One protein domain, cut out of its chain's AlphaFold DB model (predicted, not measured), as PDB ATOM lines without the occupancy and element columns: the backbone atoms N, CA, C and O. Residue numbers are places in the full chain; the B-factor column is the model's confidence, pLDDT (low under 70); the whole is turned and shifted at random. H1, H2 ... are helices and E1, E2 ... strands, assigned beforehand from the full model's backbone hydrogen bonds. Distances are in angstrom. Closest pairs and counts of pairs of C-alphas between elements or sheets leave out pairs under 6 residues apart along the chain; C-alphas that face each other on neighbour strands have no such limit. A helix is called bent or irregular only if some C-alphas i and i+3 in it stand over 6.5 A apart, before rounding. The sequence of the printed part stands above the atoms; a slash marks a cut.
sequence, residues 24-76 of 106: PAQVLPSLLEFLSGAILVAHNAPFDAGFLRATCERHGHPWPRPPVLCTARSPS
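What this domain is: This is residues 24 to 76 of the 106 residues of the protein "Exonuclease domain-containing protein" of Pseudonocardia asaccharolytica DSM 44247 = NBRC 16224 (UniProt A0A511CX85). H1 and H2 make a loose V, nearest each other where H1 begins and H2 ends, and two short strands, E1 and E2, lie side by side at the open end. From the end of H2, residues 59 to 67 fold back to E2, and residues 71 to 76 run on beyond the strands. The printed part has 53 residues, in the order H1, E1, H2, E2, mostly helix, with one parallel sheet ordered E1, E2. It is only just compact, close to loose, with a radius of gyration of the C-alphas of 11.7 A, and elongated, spanning 37 by 19 by 14 A.

How they stand to each other: H1, residues 24 to 35, and H2, residues 45 to 58, are close but not clearly touching, their closest C-alphas, Leu 28 and Cys 56, being 7.6 A apart. They run opposite ways at a steep tilt of 52 degrees. E1, residues 40 to 42, and E2, residues 68 to 70, are parallel at 13 degrees, with N 69 and O 40 within hydrogen-bond range at 2.8 A and N 42 and O 69 at 3.1 A. E1, H2 and E2 form a strand-helix-strand unit, two parallel neighbour strands with a helix between, its crossover right-handed. The closest C-alphas of H2 and E2, Ala 45 and Cys 70, are 5.0 A apart. H1 and E2 are apart. Every O i to N i+4 pair is within hydrogen-bond range in H2, and 6 of 8 in H1.

Where its parts are: H1 begins at C-alpha 24, (-26.311, 41.254, -15.596), and measures 15.2 A; it is irregular, with C-alphas 26 and 29 7.1 A apart. H2 measures 19.9 A. E1 and E2 each measure 6.6 A, E2 ending at C-alpha 70, (-38.880, 29.778, 1.764).

The domain as a whole: The C-alphas farthest apart, Gln 26 and Ser 76, are 38.5 A apart. The printed part has no cut and no long link. Mean pLDDT of the printed part is 88.5; residues 74 to 76 are under 70.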
ATOM      1  N   PRO A  24     -25.192  42.183 -15.750       90.19
ATOM      2  CA  PRO A  24     -26.311  41.254 -15.596       90.19
ATOM      3  C   PRO A  24     -26.775  40.635 -16.921       90.19
ATOM      4  O   PRO A  24     -26.987  39.431 -16.984       90.19
ATOM      5  N   ALA A  25     -26.833  41.417 -18.004       90.81
ATOM      6  CA  ALA A  25     -27.201  40.932 -19.338       90.81
ATOM      7  C   ALA A  25     -26.279  39.816 -19.872       90.81
ATOM      8  O   ALA A  25     -26.723  38.977 -20.647       90.81
ATOM      9  N   GLN A  26     -25.007  39.792 -19.457       93.38
ATOM     10  CA  GLN A  26     -24.031  38.797 -19.908       93.38
ATOM     11  C   GLN A  26     -24.173  37.465 -19.164       93.38
ATOM     12  O   GLN A  26     -23.891  36.415 -19.730       93.38
ATOM     13  N   VAL A  27     -24.603  37.500 -17.900       94.56
ATOM     14  CA  VAL A  27     -24.689  36.306 -17.037       94.56
ATOM     15  C   VAL A  27     -26.098  35.730 -16.947       94.56
ATOM     16  O   VAL A  27     -26.267  34.550 -16.637       94.56
ATOM     17  N   LEU A  28     -27.118  36.548 -17.215       93.38
ATOM     18  CA  LEU A  28     -28.516  36.176 -17.049       93.38
ATOM     19  C   LEU A  28     -28.934  34.955 -17.888       93.38
ATOM     20  O   LEU A  28     -29.599  34.093 -17.315       93.38
ATOM     21  N   PRO A  29     -28.544  34.797 -19.172       92.38
ATOM     22  CA  PRO A  29     -28.919  33.612 -19.947       92.38
ATOM     23  C   PRO A  29     -28.419  32.306 -19.316       92.38
ATOM     24  O   PRO A  29     -29.210  31.393 -19.092       92.38
ATOM     25  N   SER A  30     -27.136  32.250 -18.943       92.75
ATOM     26  CA  SER A  30     -26.533  31.073 -18.305       92.75
ATOM     27  C   SER A  30     -27.120  30.798 -16.921       92.75
ATOM     28  O   SER A  30     -27.296  29.645 -16.536       92.75
ATOM     29  N   LEU A  31     -27.473  31.848 -16.173       91.75
ATOM     30  CA  LEU A  31     -28.168  31.700 -14.897       91.75
ATOM     31  C   LEU A  31     -29.577  31.116 -15.079       91.75
ATOM     32  O   LEU A  31     -29.983  30.251 -14.309       91.75
ATOM     33  N   LEU A  32     -30.335  31.570 -16.080       91.50
ATOM     34  CA  LEU A  32     -31.680  31.055 -16.353       91.50
ATOM     35  C   LEU A  32     -31.658  29.608 -16.842       91.50
ATOM     36  O   LEU A  32     -32.521  28.827 -16.444       91.50
ATOM     37  N   GLU A  33     -30.665  29.244 -17.651       90.94
ATOM     38  CA  GLU A  33     -30.420  27.856 -18.042       90.94
ATOM     39  C   GLU A  33     -30.130  26.985 -16.814       90.94
ATOM     40  O   GLU A  33     -30.771  25.953 -16.629       90.94
ATOM     41  N   PHE A  34     -29.250  27.446 -15.922       89.69
ATOM     42  CA  PHE A  34     -28.943  26.753 -14.670       89.69
ATOM     43  C   PHE A  34     -30.170  26.571 -13.763       89.69
ATOM     44  O   PHE A  34     -30.317  25.544 -13.104       89.69
ATOM     45  N   LEU A  35     -31.066  27.558 -13.727       88.75
ATOM     46  CA  LEU A  35     -32.301  27.506 -12.940       88.75
ATOM     47  C   LEU A  35     -33.420  26.690 -13.612       88.75
ATOM     48  O   LEU A  35     -34.459  26.454 -12.990       88.75
ATOM     49  N   SER A  36     -33.246  26.271 -14.867       87.69
ATOM     50  CA  SER A  36     -34.261  25.527 -15.610       87.69
ATOM     51  C   SER A  36     -34.564  24.186 -14.935       87.69
ATOM     52  O   SER A  36     -33.676  23.373 -14.693       87.69
ATOM     53  N   GLY A  37     -35.835  23.959 -14.592       86.12
ATOM     54  CA  GLY A  37     -36.284  22.747 -13.894       86.12
ATOM     55  C   GLY A  37     -35.914  22.672 -12.406       86.12
ATOM     56  O   GLY A  37     -36.267  21.692 -11.749       86.12
ATOM     57  N   ALA A  38     -35.253  23.692 -11.851       89.62
ATOM     58  CA  ALA A  38     -34.873  23.737 -10.445       89.62
ATOM     59  C   ALA A  38     -35.994  24.284  -9.539       89.62
ATOM     60  O   ALA A  38     -36.902  24.999  -9.973       89.62
ATOM     61  N   ILE A  39     -35.897  23.977  -8.242       90.75
ATOM     62  CA  ILE A  39     -36.692  24.611  -7.182       90.75
ATOM     63  C   ILE A  39     -35.823  25.690  -6.539       90.75
ATOM     64  O   ILE A  39     -34.721  25.404  -6.069       90.75
ATOM     65  N   LEU A  40     -36.321  26.923  -6.481       89.94
ATOM     66  CA  LEU A  40     -35.628  28.019  -5.817       89.94
ATOM     67  C   LEU A  40     -35.866  27.926  -4.306       89.94
ATOM     68  O   LEU A  40     -36.965  28.209  -3.826       89.94
ATOM     69  N   VAL A  41     -34.838  27.533  -3.555       90.75
ATOM     70  CA  VAL A  41     -34.881  27.442  -2.091       90.75
ATOM     71  C   VAL A  41     -34.020  28.548  -1.488       90.75
ATOM     72  O   VAL A  41     -32.828  28.614  -1.769       90.75
ATOM     73  N   ALA A  42     -34.603  29.410  -0.653       89.00
ATOM     74  CA  ALA A  42     -33.864  30.465   0.045       89.00
ATOM     75  C   ALA A  42     -34.541  30.854   1.366       89.00
ATOM     76  O   ALA A  42     -35.737  30.634   1.558       89.00
ATOM     77  N   HIS A  43     -33.797  31.469   2.289       89.50
ATOM     78  CA  HIS A  43     -34.360  31.898   3.573       89.50
ATOM     79  C   HIS A  43     -35.371  33.038   3.414       89.50
ATOM     80  O   HIS A  43     -36.380  33.044   4.103       89.50
ATOM     81  N   ASN A  44     -35.181  33.929   2.441       88.50
ATOM     82  CA  ASN A  44     -36.121  34.999   2.108       88.50
ATOM     83  C   ASN A  44     -36.554  34.919   0.637       88.50
ATOM     84  O   ASN A  44     -36.553  35.901  -0.097       88.50
ATOM     85  N   ALA A  45     -36.949  33.725   0.202       88.94
ATOM     86  CA  ALA A  45     -37.126  33.418  -1.213       88.94
ATOM     87  C   ALA A  45     -38.036  34.362  -2.043       88.94
ATOM     88  O   ALA A  45     -37.774  34.513  -3.239       88.94
ATOM     89  N   PRO A  46     -39.076  35.031  -1.491       88.75
ATOM     90  CA  PRO A  46     -39.820  36.047  -2.239       88.75
ATOM     91  C   PRO A  46     -38.955  37.219  -2.722       88.75
ATOM     92  O   PRO A  46     -39.208  37.749  -3.805       88.75
ATOM     93  N   PHE A  47     -37.943  37.609  -1.945       90.75
ATOM     94  CA  PHE A  47     -37.007  38.665  -2.316       90.75
ATOM     95  C   PHE A  47     -36.137  38.231  -3.499       90.75
ATOM     96  O   PHE A  47     -36.125  38.913  -4.524       90.75
ATOM     97  N   ASP A  48     -35.490  37.067  -3.405       90.88
ATOM     98  CA  ASP A  48     -34.626  36.531  -4.463       90.88
ATOM     99  C   ASP A  48     -35.394  36.313  -5.775       90.88
ATOM    100  O   ASP A  48     -34.965  36.745  -6.847       90.88
ATOM    101  N   ALA A  49     -36.586  35.712  -5.696       91.06
ATOM    102  CA  ALA A  49     -37.448  35.509  -6.858       91.06
ATOM    103  C   ALA A  49     -37.886  36.840  -7.492       91.06
ATOM    104  O   ALA A  49     -37.927  36.959  -8.718       91.06
ATOM    105  N   GLY A  50     -38.204  37.847  -6.671       92.56
ATOM    106  CA  GLY A  50     -38.540  39.191  -7.135       92.56
ATOM    107  C   GLY A  50     -37.365  39.876  -7.834       92.56
ATOM    108  O   GLY A  50     -37.540  40.452  -8.909       92.56
ATOM    109  N   PHE A  51     -36.161  39.754  -7.271       93.31
ATOM    110  CA  PHE A  51     -34.938  40.307  -7.847       93.31
ATOM    111  C   PHE A  51     -34.621  39.701  -9.219       93.31
ATOM    112  O   PHE A  51     -34.367  40.430 -10.186       93.31
ATOM    113  N   LEU A  52     -34.690  38.373  -9.330       92.56
ATOM    114  CA  LEU A  52     -34.442  37.667 -10.585       92.56
ATOM    115  C   LEU A  52     -35.509  37.984 -11.636       92.56
ATOM    116  O   LEU A  52     -35.167  38.291 -12.779       92.56
ATOM    117  N   ARG A  53     -36.789  38.002 -11.247       93.31
ATOM    118  CA  ARG A  53     -37.890  38.387 -12.136       93.31
ATOM    119  C   ARG A  53     -37.698  39.798 -12.694       93.31
ATOM    120  O   ARG A  53     -37.779  39.980 -13.904       93.31
ATOM    121  N   ALA A  54     -37.410  40.778 -11.838       94.81
ATOM    122  CA  ALA A  54     -37.210  42.157 -12.274       94.81
ATOM    123  C   ALA A  54     -35.983  42.294 -13.194       94.81
ATOM    124  O   ALA A  54     -35.982  43.095 -14.123       94.81
ATOM    125  N   THR A  55     -34.939  41.494 -12.962       94.00
ATOM    126  CA  THR A  55     -33.758  41.449 -13.838       94.00
ATOM    127  C   THR A  55     -34.101  40.861 -15.208       94.00
ATOM    128  O   THR A  55     -33.672  41.404 -16.221       94.00
ATOM    129  N   CYS A  56     -34.944  39.827 -15.257       93.12
ATOM    130  CA  CYS A  56     -35.460  39.277 -16.511       93.12
ATOM    131  C   CYS A  56     -36.299  40.297 -17.286       93.12
ATOM    132  O   CYS A  56     -36.055  40.500 -18.471       93.12
ATOM    133  N   GLU A  57     -37.220  40.988 -16.608       94.62
ATOM    134  CA  GLU A  57     -38.056  42.036 -17.212       94.62
ATOM    135  C   GLU A  57     -37.199  43.181 -17.786       94.62
ATOM    136  O   GLU A  57     -37.420  43.598 -18.921       94.62
ATOM    137  N   ARG A  58     -36.167  43.634 -17.060       95.75
ATOM    138  CA  ARG A  58     -35.246  44.693 -17.521       95.75
ATOM    139  C   ARG A  58     -34.413  44.313 -18.746       95.75
ATOM    140  O   ARG A  58     -34.062  45.194 -19.523       95.75
ATOM    141  N   HIS A  59     -34.073  43.037 -18.900       94.25
ATOM    142  CA  HIS A  59     -33.214  42.554 -19.985       94.25
ATOM    143  C   HIS A  59     -33.980  41.783 -21.072       94.25
ATOM    144  O   HIS A  59     -33.357  41.186 -21.942       94.25
ATOM    145  N   GLY A  60     -35.318  41.796 -21.047       92.38
ATOM    146  CA  GLY A  60     -36.151  41.175 -22.083       92.38
ATOM    147  C   GLY A  60     -36.150  39.642 -22.078       92.38
ATOM    148  O   GLY A  60     -36.461  39.029 -23.096       92.38
ATOM    149  N   HIS A  61     -35.815  39.008 -20.952       91.44
ATOM    150  CA  HIS A  61     -35.830  37.551 -20.820       91.44
ATOM    151  C   HIS A  61     -37.146  37.045 -20.206       91.44
ATOM    152  O   HIS A  61     -37.684  37.669 -19.286       91.44
ATOM    153  N   PRO A  62     -37.669  35.888 -20.652       90.00
ATOM    154  CA  PRO A  62     -38.832  35.275 -20.027       90.00
ATOM    155  C   PRO A  62     -38.475  34.740 -18.635       90.00
ATOM    156  O   PRO A  62     -37.512  33.997 -18.465       90.00
ATOM    157  N   TRP A  63     -39.278  35.086 -17.628       91.25
ATOM    158  CA  TRP A  63     -39.115  34.546 -16.277       91.25
ATOM    159  C   TRP A  63     -39.628  33.091 -16.207       91.25
ATOM    160  O   TRP A  63     -40.826  32.884 -16.426       91.25
ATOM    161  N   PRO A  64     -38.795  32.091 -15.846       84.31
ATOM    162  CA  PRO A  64     -39.172  30.670 -15.845       84.31
ATOM    163  C   PRO A  64     -40.184  30.268 -14.763       84.31
ATOM    164  O   PRO A  64     -40.692  29.153 -14.796       84.31
ATOM    165  N   ARG A  65     -40.509  31.162 -13.814       85.38
ATOM    166  CA  ARG A  65     -41.466  30.912 -12.714       85.38
ATOM    167  C   ARG A  65     -41.192  29.589 -11.964       85.38
ATOM    168  O   ARG A  65     -42.116  28.784 -11.823       85.38
ATOM    169  N   PRO A  66     -39.960  29.359 -11.464       86.31
ATOM    170  CA  PRO A  66     -39.642  28.138 -10.731       86.31
ATOM    171  C   PRO A  66     -40.486  28.038  -9.449       86.31
ATOM    172  O   PRO A  66     -40.863  29.070  -8.880       86.31
ATOM    173  N   PRO A  67     -40.776  26.822  -8.953       89.19
ATOM    174  CA  PRO A  67     -41.327  26.647  -7.615       89.19
ATOM    175  C   PRO A  67     -40.389  27.273  -6.574       89.19
ATOM    176  O   PRO A  67     -39.173  27.109  -6.659       89.19
ATOM    177  N   VAL A  68     -40.952  27.984  -5.594       89.31
ATOM    178  CA  VAL A  68     -40.183  28.720  -4.581       89.31
ATOM    179  C   VAL A  68     -40.472  28.160  -3.190       89.31
ATOM    180  O   VAL A  68     -41.628  28.141  -2.760       89.31
ATOM    181  N   LEU A  69     -39.426  27.751  -2.471       88.69
ATOM    182  CA  LEU A  69     -39.492  27.301  -1.082       88.69
ATOM    183  C   LEU A  69     -38.740  28.287  -0.180       88.69
ATOM    184  O   LEU A  69     -37.555  28.549  -0.366       88.69
ATOM    185  N   CYS A  70     -39.443  28.830   0.811       87.19
ATOM    186  CA  CYS A  70     -38.880  29.778   1.764       87.19
ATOM    187  C   CYS A  70     -38.603  29.081   3.097       87.19
ATOM    188  O   CYS A  70     -39.547  28.601   3.718       87.19
ATOM    189  N   THR A  71     -37.348  29.042   3.551       85.94
ATOM    190  CA  THR A  71     -37.004  28.347   4.807       85.94
ATOM    191  C   THR A  71     -37.300  29.179   6.060       85.94
ATOM    192  O   THR A  71     -37.441  28.602   7.130       85.94
ATOM    193  N   ALA A  72     -37.409  30.515   5.964       83.62
ATOM    194  CA  ALA A  72     -37.863  31.353   7.088       83.62
ATOM    195  C   ALA A  72     -39.370  31.252   7.323       83.62
ATOM    196  O   ALA A  72     -39.876  31.548   8.406       83.62
ATOM    197  N   ARG A  73     -40.115  30.857   6.286       76.12
ATOM    198  CA  ARG A  73     -41.535  30.584   6.418       76.12
ATOM    199  C   ARG A  73     -41.671  29.251   7.142       76.12
ATOM    200  O   ARG A  73     -41.426  28.203   6.554       76.12
ATOM    201  N   SER A  74     -42.097  29.304   8.402       62.59
ATOM    202  CA  SER A  74     -42.582  28.116   9.107       62.59
ATOM    203  C   SER A  74     -43.586  27.379   8.207       62.59
ATOM    204  O   SER A  74     -44.407  28.055   7.566       62.59
ATOM    205  N   PRO A  75     -43.527  26.038   8.096       56.94
ATOM    206  CA  PRO A  75     -44.452  25.290   7.266       56.94
ATOM    207  C   PRO A  75     -45.848  25.397   7.883       56.94
ATOM    208  O   PRO A  75     -46.279  24.568   8.674       56.94
ATOM    209  N   SER A  76     -46.585  26.438   7.512       57.53
ATOM    210  CA  SER A  76     -48.036  26.395   7.585       57.53
ATOM    211  C   SER A  76     -48.459  25.337   6.572       57.53
ATOM    212  O   SER A  76     -48.150  25.444   5.386       57.53
TER     213      SER A  76